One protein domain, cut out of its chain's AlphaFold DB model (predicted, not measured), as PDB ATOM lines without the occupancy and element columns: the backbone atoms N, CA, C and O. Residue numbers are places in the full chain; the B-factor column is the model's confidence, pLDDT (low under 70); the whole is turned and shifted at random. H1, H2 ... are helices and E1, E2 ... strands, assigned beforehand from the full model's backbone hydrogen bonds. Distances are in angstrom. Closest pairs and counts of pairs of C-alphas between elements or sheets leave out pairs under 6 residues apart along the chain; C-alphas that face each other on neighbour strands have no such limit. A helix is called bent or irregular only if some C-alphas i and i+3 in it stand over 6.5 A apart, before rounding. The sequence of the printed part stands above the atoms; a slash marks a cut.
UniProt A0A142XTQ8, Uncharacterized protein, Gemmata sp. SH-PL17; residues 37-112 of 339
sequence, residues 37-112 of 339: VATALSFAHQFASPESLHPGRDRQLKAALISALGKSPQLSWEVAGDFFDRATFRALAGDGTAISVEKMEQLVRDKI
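What this domain is: This is residues 37 to 112 of the 339 residues of an uncharacterized protein of Gemmata sp. SH-PL17 (UniProt A0A142XTQ8). This is a small, compact ball of helices in which H1 lies between H3 and H6, crossing both steeply, while a tiny ribbon of two strands, E1 and E2, links the stretch after H3 to the start of H6. The short helices H4 and H5 lie near the ribbon, and little H2 sits in the turn from H1 to H3. The printed part has 76 residues with six named helices and two named strands in the order H1 H2 H3 E1 H4 H5 E2 H6; the sheet, order E1 - E2, is antiparallel and the class is mostly helix. The radius of gyration of the C-alphas is 11.1 A, and the outline is rounded, 32 by 26 by 22 A.

How they stand to each other: Start at H1, residues 37 to 47, whose centre is nearest to the mean of the C-alphas at 5.8 A. H2, residues 50 to 53, is close to H1 but not clearly touching, with the C-alphas of His 45 and Leu 53 closest at 6.6 A. H3, residues 55 to 69, touches H1 at a steep tilt of 55 degrees, opposite ways; their closest C-alphas, Val 37 and Ile 66, are 6.0 A apart. At E1, residues 74 to 76, look for its antiparallel neighbour E2, residues 98 to 100: N 75 to O 99 and N 99 to O 75 are within hydrogen-bond range, each 2.9 A. H4, residues 77 to 80, only just touches H3, with 3 pairs of C-alphas within 8 A, the closest being Ala 64 and Val 79 at 6.8 A; H3 uses residues 64 to 68 alone. In H5, residues 86 to 93, the C-alpha of Ala 93 is 5.2 A from that of Ile 99, the closest to E2. H6, residues 101 to 111, touches H1 at a steep tilt of 46 degrees, the same way, closest at the C-alphas of Phe 43 and Val 108, 5.8 A; H3 and H6 are apart. Every O i to N i+4 pair is within hydrogen-bond range in H1 and H5, against 9 of 11 in H3 and 6 of 7 in H6; H2 and H4 are too short for such a pair.

Where its parts are: Find C-alpha 37 at (53.845, -45.630, 11.565); from there H1 runs 15.0 A. H3 runs 21.3 A to C-alpha 69 at (49.384, -47.511, 6.511) and is irregular, with C-alphas 56 and 59 7.2 A apart. H5 covers 10.4 A, and H6 runs 15.6 A to C-alpha 111 at (47.446, -35.402, 25.112).

The domain as a whole: The C-alphas farthest apart, Gly 56 and Asp 95, are 32.8 A from each other. The printed part has no cut, and the links between its named elements are tight. Its mean pLDDT is 94.7, and no printed residue is under 70.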
ATOM      1  N   VAL A  37      53.858 -44.454  10.683       94.44
ATOM      2  CA  VAL A  37      53.845 -45.630  11.565       94.44
ATOM      3  C   VAL A  37      54.168 -45.229  13.002       94.44
ATOM      4  O   VAL A  37      53.487 -45.671  13.924       94.44
ATOM      5  N   ALA A  38      55.156 -44.357  13.209       94.12
ATOM      6  CA  ALA A  38      55.498 -43.859  14.543       94.12
ATOM      7  C   ALA A  38      54.347 -43.043  15.159       94.12
ATOM      8  O   ALA A  38      54.042 -43.188  16.350       94.12
ATOM      9  N   THR A  39      53.670 -42.232  14.341       95.94
ATOM     10  CA  THR A  39      52.443 -41.527  14.732       95.94
ATOM     11  C   THR A  39      51.357 -42.507  15.153       95.94
ATOM     12  O   THR A  39      50.796 -42.369  16.239       95.94
ATOM     13  N   ALA A  40      51.068 -43.511  14.325       97.19
ATOM     14  CA  ALA A  40      50.009 -44.470  14.605       97.19
ATOM     15  C   ALA A  40      50.315 -45.360  15.814       97.19
ATOM     16  O   ALA A  40      49.408 -45.681  16.577       97.19
ATOM     17  N   LEU A  41      51.585 -45.702  16.046       97.75
ATOM     18  CA  LEU A  41      52.004 -46.411  17.253       97.75
ATOM     19  C   LEU A  41      51.814 -45.540  18.501       97.75
ATOM     20  O   LEU A  41      51.256 -45.994  19.494       97.75
ATOM     21  N   SER A  42      52.201 -44.262  18.439       97.06
ATOM     22  CA  SER A  42      51.965 -43.307  19.533       97.06
ATOM     23  C   SER A  42      50.470 -43.100  19.801       97.06
ATOM     24  O   SER A  42      50.052 -42.996  20.953       97.06
ATOM     25  N   PHE A  43      49.659 -43.083  18.743       97.81
ATOM     26  CA  PHE A  43      48.203 -43.060  18.830       97.81
ATOM     27  C   PHE A  43      47.664 -44.331  19.497       97.81
ATOM     28  O   PHE A  43      46.864 -44.241  20.427       97.81
ATOM     29  N   ALA A  44      48.150 -45.512  19.111       98.06
ATOM     30  CA  ALA A  44      47.766 -46.766  19.749       98.06
ATOM     31  C   ALA A  44      48.128 -46.782  21.241       98.06
ATOM     32  O   ALA A  44      47.250 -47.043  22.058       98.06
ATOM     33  N   HIS A  45      49.346 -46.387  21.624       97.44
ATOM     34  CA  HIS A  45      49.745 -46.261  23.035       97.44
ATOM     35  C   HIS A  45      48.798 -45.395  23.871       97.44
ATOM     36  O   HIS A  45      48.636 -45.620  25.068       97.44
ATOM     37  N   GLN A  46      48.168 -44.401  23.249       96.19
ATOM     38  CA  GLN A  46      47.292 -43.462  23.931       96.19
ATOM     39  C   GLN A  46      45.827 -43.930  24.005       96.19
ATOM     40  O   GLN A  46      45.104 -43.521  24.919       96.19
ATOM     41  N   PHE A  47      45.374 -44.752  23.055       97.00
ATOM     42  CA  PHE A  47      43.942 -44.990  22.837       97.00
ATOM     43  C   PHE A  47      43.533 -46.457  22.638       97.00
ATOM     44  O   PHE A  47      42.343 -46.755  22.755       97.00
ATOM     45  N   ALA A  48      44.467 -47.373  22.377       97.62
ATOM     46  CA  ALA A  48      44.164 -48.796  22.247       97.62
ATOM     47  C   ALA A  48      43.663 -49.395  23.575       97.62
ATOM     48  O   ALA A  48      43.777 -48.790  24.650       97.62
ATOM     49  N   SER A  49      43.075 -50.586  23.490       97.06
ATOM     50  CA  SER A  49      42.664 -51.376  24.656       97.06
ATOM     51  C   SER A  49      43.884 -51.750  25.518       97.06
ATOM     52  O   SER A  49      44.959 -52.010  24.964       97.06
ATOM     53  N   PRO A  50      43.767 -51.794  26.859       96.44
ATOM     54  CA  PRO A  50      44.875 -52.169  27.742       96.44
ATOM     55  C   PRO A  50      45.545 -53.502  27.379       96.44
ATOM     56  O   PRO A  50      46.763 -53.623  27.475       96.44
ATOM     57  N   GLU A  51      44.773 -54.486  26.926       94.88
ATOM     58  CA  GLU A  51      45.240 -55.824  26.554       94.88
ATOM     59  C   GLU A  51      46.157 -55.778  25.329       94.88
ATOM     60  O   GLU A  51      47.115 -56.541  25.217       94.88
ATOM     61  N   SER A  52      45.877 -54.861  24.404       96.50
ATOM     62  CA  SER A  52      46.655 -54.656  23.179       96.50
ATOM     63  C   SER A  52      47.975 -53.927  23.416       96.50
ATOM     64  O   SER A  52      48.854 -53.961  22.561       96.50
ATOM     65  N   LEU A  53      48.122 -53.297  24.582       96.81
ATOM     66  CA  LEU A  53      49.303 -52.535  24.986       96.81
ATOM     67  C   LEU A  53      50.319 -53.368  25.775       96.81
ATOM     68  O   LEU A  53      51.357 -52.851  26.194       96.81
ATOM     69  N   HIS A  54      50.046 -54.658  25.971       95.88
ATOM     70  CA  HIS A  54      51.007 -55.578  26.559       95.88
ATOM     71  C   HIS A  54      52.248 -55.716  25.647       95.88
ATOM     72  O   HIS A  54      52.078 -55.934  24.444       95.88
ATOM     73  N   PRO A  55      53.492 -55.683  26.174       96.19
ATOM     74  CA  PRO A  55      54.717 -55.791  25.370       96.19
ATOM     75  C   PRO A  55      54.752 -56.999  24.430       96.19
ATOM     76  O   PRO A  55      55.164 -56.888  23.279       96.19
ATOM     77  N   GLY A  56      54.224 -58.143  24.879       95.69
ATOM     78  CA  GLY A  56      54.116 -59.357  24.061       95.69
ATOM     79  C   GLY A  56      53.223 -59.225  22.814       95.69
ATOM     80  O   GLY A  56      53.298 -60.069  21.927       95.69
ATOM     81  N   ARG A  57      52.397 -58.173  22.714       95.94
ATOM     82  CA  ARG A  57      51.565 -57.862  21.538       95.94
ATOM     83  C   ARG A  57      52.104 -56.701  20.700       95.94
ATOM     84  O   ARG A  57      51.590 -56.461  19.610       95.94
ATOM     85  N   ASP A  58      53.165 -56.027  21.145       97.19
ATOM     86  CA  ASP A  58      53.703 -54.826  20.493       97.19
ATOM     87  C   ASP A  58      54.142 -55.098  19.042       97.19
ATOM     88  O   ASP A  58      53.825 -54.337  18.127       97.19
ATOM     89  N   ARG A  59      54.775 -56.250  18.782       97.12
ATOM     90  CA  ARG A  59      55.144 -56.659  17.414       97.12
ATOM     91  C   ARG A  59      53.924 -56.866  16.513       97.12
ATOM     92  O   ARG A  59      53.948 -56.439  15.360       97.12
ATOM     93  N   GLN A  60      52.873 -57.512  17.025       96.94
ATOM     94  CA  GLN A  60      51.632 -57.744  16.280       96.94
ATOM     95  C   GLN A  60      50.950 -56.413  15.943       96.94
ATOM     96  O   GLN A  60      50.573 -56.191  14.792       96.94
ATOM     97  N   LEU A  61      50.855 -55.514  16.926       97.38
ATOM     98  CA  LEU A  61      50.314 -54.169  16.753       97.38
ATOM     99  C   LEU A  61      51.084 -53.399  15.672       97.38
ATOM    100  O   LEU A  61      50.480 -52.910  14.718       97.38
ATOM    101  N   LYS A  62      52.418 -53.345  15.754       97.31
ATOM    102  CA  LYS A  62      53.254 -52.676  14.742       97.31
ATOM    103  C   LYS A  62      53.056 -53.257  13.349       97.31
ATOM    104  O   LYS A  62      52.900 -52.493  12.401       97.31
ATOM    105  N   ALA A  63      53.046 -54.583  13.212       97.38
ATOM    106  CA  ALA A  63      52.853 -55.238  11.922       97.38
ATOM    107  C   ALA A  63      51.502 -54.862  11.289       97.38
ATOM    108  O   ALA A  63      51.447 -54.543  10.100       97.38
ATOM    109  N   ALA A  64      50.433 -54.823  12.090       96.88
ATOM    110  CA  ALA A  64      49.115 -54.399  11.631       96.88
ATOM    111  C   ALA A  64      49.097 -52.923  11.198       96.88
ATOM    112  O   ALA A  64      48.600 -52.609  10.116       96.88
ATOM    113  N   LEU A  65      49.701 -52.027  11.987       96.69
ATOM    114  CA  LEU A  65      49.796 -50.600  11.654       96.69
ATOM    115  C   LEU A  65      50.614 -50.357  10.377       96.69
ATOM    116  O   LEU A  65      50.187 -49.586   9.519       96.69
ATOM    117  N   ILE A  66      51.754 -51.036  10.216       95.94
ATOM    118  CA  ILE A  66      52.587 -50.961   9.004       95.94
ATOM    119  C   ILE A  66      51.794 -51.439   7.785       95.94
ATOM    120  O   ILE A  66      51.778 -50.764   6.757       95.94
ATOM    121  N   SER A  67      51.110 -52.581   7.901       95.56
ATOM    122  CA  SER A  67      50.317 -53.143   6.806       95.56
ATOM    123  C   SER A  67      49.166 -52.221   6.392       95.56
ATOM    124  O   SER A  67      48.948 -52.008   5.198       95.56
ATOM    125  N   ALA A  68      48.454 -51.636   7.361       94.69
ATOM    126  CA  ALA A  68      47.358 -50.707   7.096       94.69
ATOM    127  C   ALA A  68      47.848 -49.424   6.419       94.69
ATOM    128  O   ALA A  68      47.322 -49.028   5.378       94.69
ATOM    129  N   LEU A  69      48.890 -48.805   6.979       94.50
ATOM    130  CA  LEU A  69      49.384 -47.511   6.511       94.50
ATOM    131  C   LEU A  69      50.168 -47.595   5.202       94.50
ATOM    132  O   LEU A  69      50.267 -46.607   4.481       94.50
ATOM    133  N   GLY A  70      50.673 -48.781   4.853       92.19
ATOM    134  CA  GLY A  70      51.212 -49.051   3.522       92.19
ATOM    135  C   GLY A  70      50.152 -49.030   2.414       92.19
ATOM    136  O   GLY A  70      50.505 -48.878   1.249       92.19
ATOM    137  N   LYS A  71      48.861 -49.168   2.755       92.62
ATOM    138  CA  LYS A  71      47.741 -49.191   1.796       92.62
ATOM    139  C   LYS A  71      46.938 -47.891   1.772       92.62
ATOM    140  O   LYS A  71      46.349 -47.559   0.749       92.62
ATOM    141  N   SER A  72      46.869 -47.178   2.894       91.88
ATOM    142  CA  SER A  72      46.055 -45.973   3.054       91.88
ATOM    143  C   SER A  72      46.677 -45.040   4.096       91.88
ATOM    144  O   SER A  72      47.143 -45.527   5.120       91.88
ATOM    145  N   PRO A  73      46.617 -43.704   3.941       92.69
ATOM    146  CA  PRO A  73      47.050 -42.758   4.977       92.69
ATOM    147  C   PRO A  73      46.066 -42.673   6.166       92.69
ATOM    148  O   PRO A  73      46.032 -41.679   6.893       92.69
ATOM    149  N   GLN A  74      45.216 -43.686   6.347       94.81
ATOM    150  CA  GLN A  74      44.188 -43.750   7.376       94.81
ATOM    151  C   GLN A  74      44.103 -45.167   7.939       94.81
ATOM    152  O   GLN A  74      44.218 -46.148   7.204       94.81
ATOM    153  N   LEU A  75      43.840 -45.275   9.238       95.94
ATOM    154  CA  LEU A  75      43.549 -46.543   9.898       95.94
ATOM    155  C   LEU A  75      42.038 -46.773   9.881       95.94
ATOM    156  O   LEU A  75      41.294 -45.986  10.465       95.94
ATOM    157  N   SER A  76      41.584 -47.833   9.213       95.00
ATOM    158  CA  SER A  76      40.175 -48.239   9.190       95.00
ATOM    159  C   SER A  76      39.804 -49.070  10.421       95.00
ATOM    160  O   SER A  76      40.664 -49.680  11.060       95.00
ATOM    161  N   TRP A  77      38.504 -49.152  10.721       94.38
ATOM    162  CA  TRP A  77      37.997 -50.048  11.769       94.38
ATOM    163  C   TRP A  77      38.341 -51.527  11.526       94.38
ATOM    164  O   TRP A  77      38.557 -52.254  12.486       94.38
ATOM    165  N   GLU A  78      38.414 -51.968  10.268       92.44
ATOM    166  CA  GLU A  78      38.740 -53.360   9.921       92.44
ATOM    167  C   GLU A  78      40.082 -53.806  10.513       92.44
ATOM    168  O   GLU A  78      40.178 -54.911  11.029       92.44
ATOM    169  N   VAL A  79      41.090 -52.925  10.508       91.56
ATOM    170  CA  VAL A  79      42.388 -53.206  11.139       91.56
ATOM    171  C   VAL A  79      42.392 -52.802  12.613       91.56
ATOM    172  O   VAL A  79      42.962 -53.493  13.453       91.56
ATOM    173  N   ALA A  80      41.774 -51.667  12.957       92.62
ATOM    174  CA  ALA A  80      41.784 -51.172  14.330       92.62
ATOM    175  C   ALA A  80      41.006 -52.069  15.306       92.62
ATOM    176  O   ALA A  80      41.315 -52.068  16.495       92.62
ATOM    177  N   GLY A  81      40.017 -52.830  14.833       93.38
ATOM    178  CA  GLY A  81      39.149 -53.655  15.672       93.38
ATOM    179  C   GLY A  81      39.879 -54.721  16.491       93.38
ATOM    180  O   GLY A  81      39.394 -55.086  17.558       93.38
ATOM    181  N   ASP A  82      41.067 -55.148  16.058       93.69
ATOM    182  CA  ASP A  82      41.909 -56.104  16.792       93.69
ATOM    183  C   ASP A  82      42.595 -55.495  18.028       93.69
ATOM    184  O   ASP A  82      43.086 -56.228  18.897       93.69
ATOM    185  N   PHE A  83      42.661 -54.157  18.098       96.62
ATOM    186  CA  PHE A  83      43.435 -53.433  19.109       96.62
ATOM    187  C   PHE A  83      42.642 -52.371  19.881       96.62
ATOM    188  O   PHE A  83      43.027 -52.005  20.993       96.62
ATOM    189  N   PHE A  84      41.544 -51.859  19.327       96.44
ATOM    190  CA  PHE A  84      40.771 -50.755  19.893       96.44
ATOM    191  C   PHE A  84      39.337 -51.173  20.218       96.44
ATOM    192  O   PHE A  84      38.682 -51.860  19.438       96.44
ATOM    193  N   ASP A  85      38.796 -50.644  21.316       94.81
ATOM    194  CA  ASP A  85      37.363 -50.739  21.587       94.81
ATOM    195  C   ASP A  85      36.556 -49.966  20.541       94.81
ATOM    196  O   ASP A  85      36.872 -48.818  20.203       94.81
ATOM    197  N   ARG A  86      35.445 -50.552  20.080       93.69
ATOM    198  CA  ARG A  86      34.610 -49.961  19.021       93.69
ATOM    199  C   ARG A  86      34.060 -48.586  19.379       93.69
ATOM    200  O   ARG A  86      34.006 -47.709  18.520       93.69
ATOM    201  N   ALA A  87      33.643 -48.403  20.630       93.44
ATOM    202  CA  ALA A  87      33.129 -47.126  21.115       93.44
ATOM    203  C   ALA A  87      34.228 -46.052  21.117       93.44
ATOM    204  O   ALA A  87      34.026 -44.974  20.559       93.44
ATOM    205  N   THR A  88      35.408 -46.381  21.654       93.88
ATOM    206  CA  THR A  88      36.582 -45.495  21.669       93.88
ATOM    207  C   THR A  88      36.989 -45.099  20.253       93.88
ATOM    208  O   THR A  88      37.145 -43.915  19.967       93.88
ATOM    209  N   PHE A  89      37.114 -46.068  19.342       95.81
ATOM    210  CA  PHE A  89      37.523 -45.791  17.967       95.81
ATOM    211  C   PHE A  89      36.523 -44.886  17.240       95.81
ATOM    212  O   PHE A  89      36.929 -43.901  16.628       95.81
ATOM    213  N   ARG A  90      35.217 -45.170  17.350       94.19
ATOM    214  CA  ARG A  90      34.162 -44.322  16.765       94.19
ATOM    215  C   ARG A  90      34.206 -42.898  17.308       94.19
ATOM    216  O   ARG A  90      34.145 -41.958  16.528       94.19
ATOM    217  N   ALA A  91      34.375 -42.731  18.620       94.31
ATOM    218  CA  ALA A  91      34.480 -41.406  19.224       94.31
ATOM    219  C   ALA A  91      35.684 -40.608  18.685       94.31
ATOM    220  O   ALA A  91      35.578 -39.403  18.475       94.31
ATOM    221  N   LEU A  92      36.816 -41.271  18.426       95.25
ATOM    222  CA  LEU A  92      38.019 -40.635  17.874       95.25
ATOM    223  C   LEU A  92      37.911 -40.351  16.366       95.25
ATOM    224  O   LEU A  92      38.484 -39.366  15.893       95.25
ATOM    225  N   ALA A  93      37.187 -41.192  15.622       93.31
ATOM    226  CA  ALA A  93      36.922 -41.018  14.193       93.31
ATOM    227  C   ALA A  93      35.849 -39.954  13.897       93.31
ATOM    228  O   ALA A  93      35.840 -39.389  12.802       93.31
ATOM    229  N   GLY A  94      34.970 -39.658  14.861       88.50
ATOM    230  CA  GLY A  94      33.826 -38.768  14.664       88.50
ATOM    231  C   GLY A  94      32.815 -39.385  13.696       88.50
ATOM    232  O   GLY A  94      32.451 -40.550  13.837       88.50
ATOM    233  N   ASP A  95      32.404 -38.620  12.685       77.44
ATOM    234  CA  ASP A  95      31.458 -39.076  11.654       77.44
ATOM    235  C   ASP A  95      32.101 -40.015  10.605       77.44
ATOM    236  O   ASP A  95      31.427 -40.514   9.703       77.44
ATOM    237  N   GLY A  96      33.416 -40.253  10.697       79.12
ATOM    238  CA  GLY A  96      34.176 -41.102   9.779       79.12
ATOM    239  C   GLY A  96      34.215 -42.588  10.164       79.12
ATOM    240  O   GLY A  96      33.968 -42.985  11.301       79.12
ATOM    241  N   THR A  97      34.599 -43.437   9.205       85.19
ATOM    242  CA  THR A  97      34.838 -44.885   9.410       85.19
ATOM    243  C   THR A  97      36.320 -45.243   9.601       85.19
ATOM    244  O   THR A  97      36.655 -46.401   9.871       85.19
ATOM    245  N   ALA A  98      37.207 -44.254   9.472       94.31
ATOM    246  CA  ALA A  98      38.655 -44.369   9.588       94.31
ATOM    247  C   ALA A  98      39.243 -43.096  10.223       94.31
ATOM    248  O   ALA A  98      38.606 -42.044  10.230       94.31
ATOM    249  N   ILE A  99      40.465 -43.194  10.747       96.88
ATOM    250  CA  ILE A  99      41.192 -42.072  11.357       96.88
ATOM    251  C   ILE A  99      42.433 -41.797  10.510       96.88
ATOM    252  O   ILE A  99      43.249 -42.697  10.316       96.88
ATOM    253  N   SER A 100      42.588 -40.573   9.999       96.25
ATOM    254  CA  SER A 100      43.774 -40.203   9.216       96.25
ATOM    255  C   SER A 100      45.016 -40.051  10.092       96.25
ATOM    256  O   SER A 100      44.911 -39.756  11.286       96.25
ATOM    257  N   VAL A 101      46.201 -40.208   9.500       96.31
ATOM    258  CA  VAL A 101      47.473 -39.965  10.198       96.31
ATOM    259  C   VAL A 101      47.515 -38.544  10.764       96.31
ATOM    260  O   VAL A 101      47.862 -38.371  11.925       96.31
ATOM    261  N   GLU A 102      47.069 -37.530  10.021       94.88
ATOM    262  CA  GLU A 102      47.025 -36.137  10.494       94.88
ATOM    263  C   GLU A 102      46.134 -35.984  11.731       94.88
ATOM    264  O   GLU A 102      46.485 -35.269  12.676       94.88
ATOM    265  N   LYS A 103      44.990 -36.683  11.749       95.94
ATOM    266  CA  LYS A 103      44.092 -36.688  12.902       95.94
ATOM    267  C   LYS A 103      44.718 -37.406  14.096       95.94
ATOM    268  O   LYS A 103      44.615 -36.901  15.212       95.94
ATOM    269  N   MET A 104      45.402 -38.532  13.880       97.06
ATOM    270  CA  MET A 104      46.163 -39.216  14.933       97.06
ATOM    271  C   MET A 104      47.227 -38.302  15.532       97.06
ATOM    272  O   MET A 104      47.322 -38.206  16.752       97.06
ATOM    273  N   GLU A 105      47.995 -37.598  14.695       95.75
ATOM    274  CA  GLU A 105      49.006 -36.662  15.181       95.75
ATOM    275  C   GLU A 105      48.381 -35.572  16.052       95.75
ATOM    276  O   GLU A 105      48.926 -35.243  17.103       95.75
ATOM    277  N   GLN A 106      47.238 -35.013  15.637       95.44
ATOM    278  CA  GLN A 106      46.515 -34.025  16.433       95.44
ATOM    279  C   GLN A 106      46.111 -34.606  17.793       95.44
ATOM    280  O   GLN A 106      46.475 -34.049  18.824       95.44
ATOM    281  N   LEU A 107      45.440 -35.760  17.796       95.75
ATOM    282  CA  LEU A 107      44.962 -36.418  19.015       95.75
ATOM    283  C   LEU A 107      46.103 -36.778  19.978       95.75
ATOM    284  O   LEU A 107      45.947 -36.659  21.192       95.75
ATOM    285  N   VAL A 108      47.257 -37.199  19.450       95.56
ATOM    286  CA  VAL A 108      48.460 -37.459  20.253       95.56
ATOM    287  C   VAL A 108      49.018 -36.158  20.821       95.56
ATOM    288  O   VAL A 108      49.270 -36.092  22.025       95.56
ATOM    289  N   ARG A 109      49.190 -35.114  19.995       94.06
ATOM    290  CA  ARG A 109      49.722 -33.806  20.426       94.06
ATOM    291  C   ARG A 109      48.900 -33.196  21.556       94.06
ATOM    292  O   ARG A 109      49.486 -32.703  22.521       94.06
ATOM    293  N   ASP A 110      47.577 -33.282  21.461       93.19
ATOM    294  CA  ASP A 110      46.646 -32.715  22.439       93.19
ATOM    295  C   ASP A 110      46.760 -33.391  23.817       93.19
ATOM    296  O   ASP A 110      46.458 -32.777  24.839       93.19
ATOM    297  N   LYS A 111      47.265 -34.632  23.872       92.75
ATOM    298  CA  LYS A 111      47.446 -35.402  25.112       92.75
ATOM    299  C   LYS A 111      48.868 -35.398  25.681       92.75
ATOM    300  O   LYS A 111      49.089 -35.969  26.755       92.75
ATOM    301  N   ILE A 112      49.834 -34.756  25.016       94.56
ATOM    302  CA  ILE A 112      51.215 -34.680  25.515       94.56
ATOM    303  C   ILE A 112      51.229 -33.922  26.856       94.56
ATOM    304  O   ILE A 112      50.914 -32.725  26.877       94.56
TER     305      ILE A 112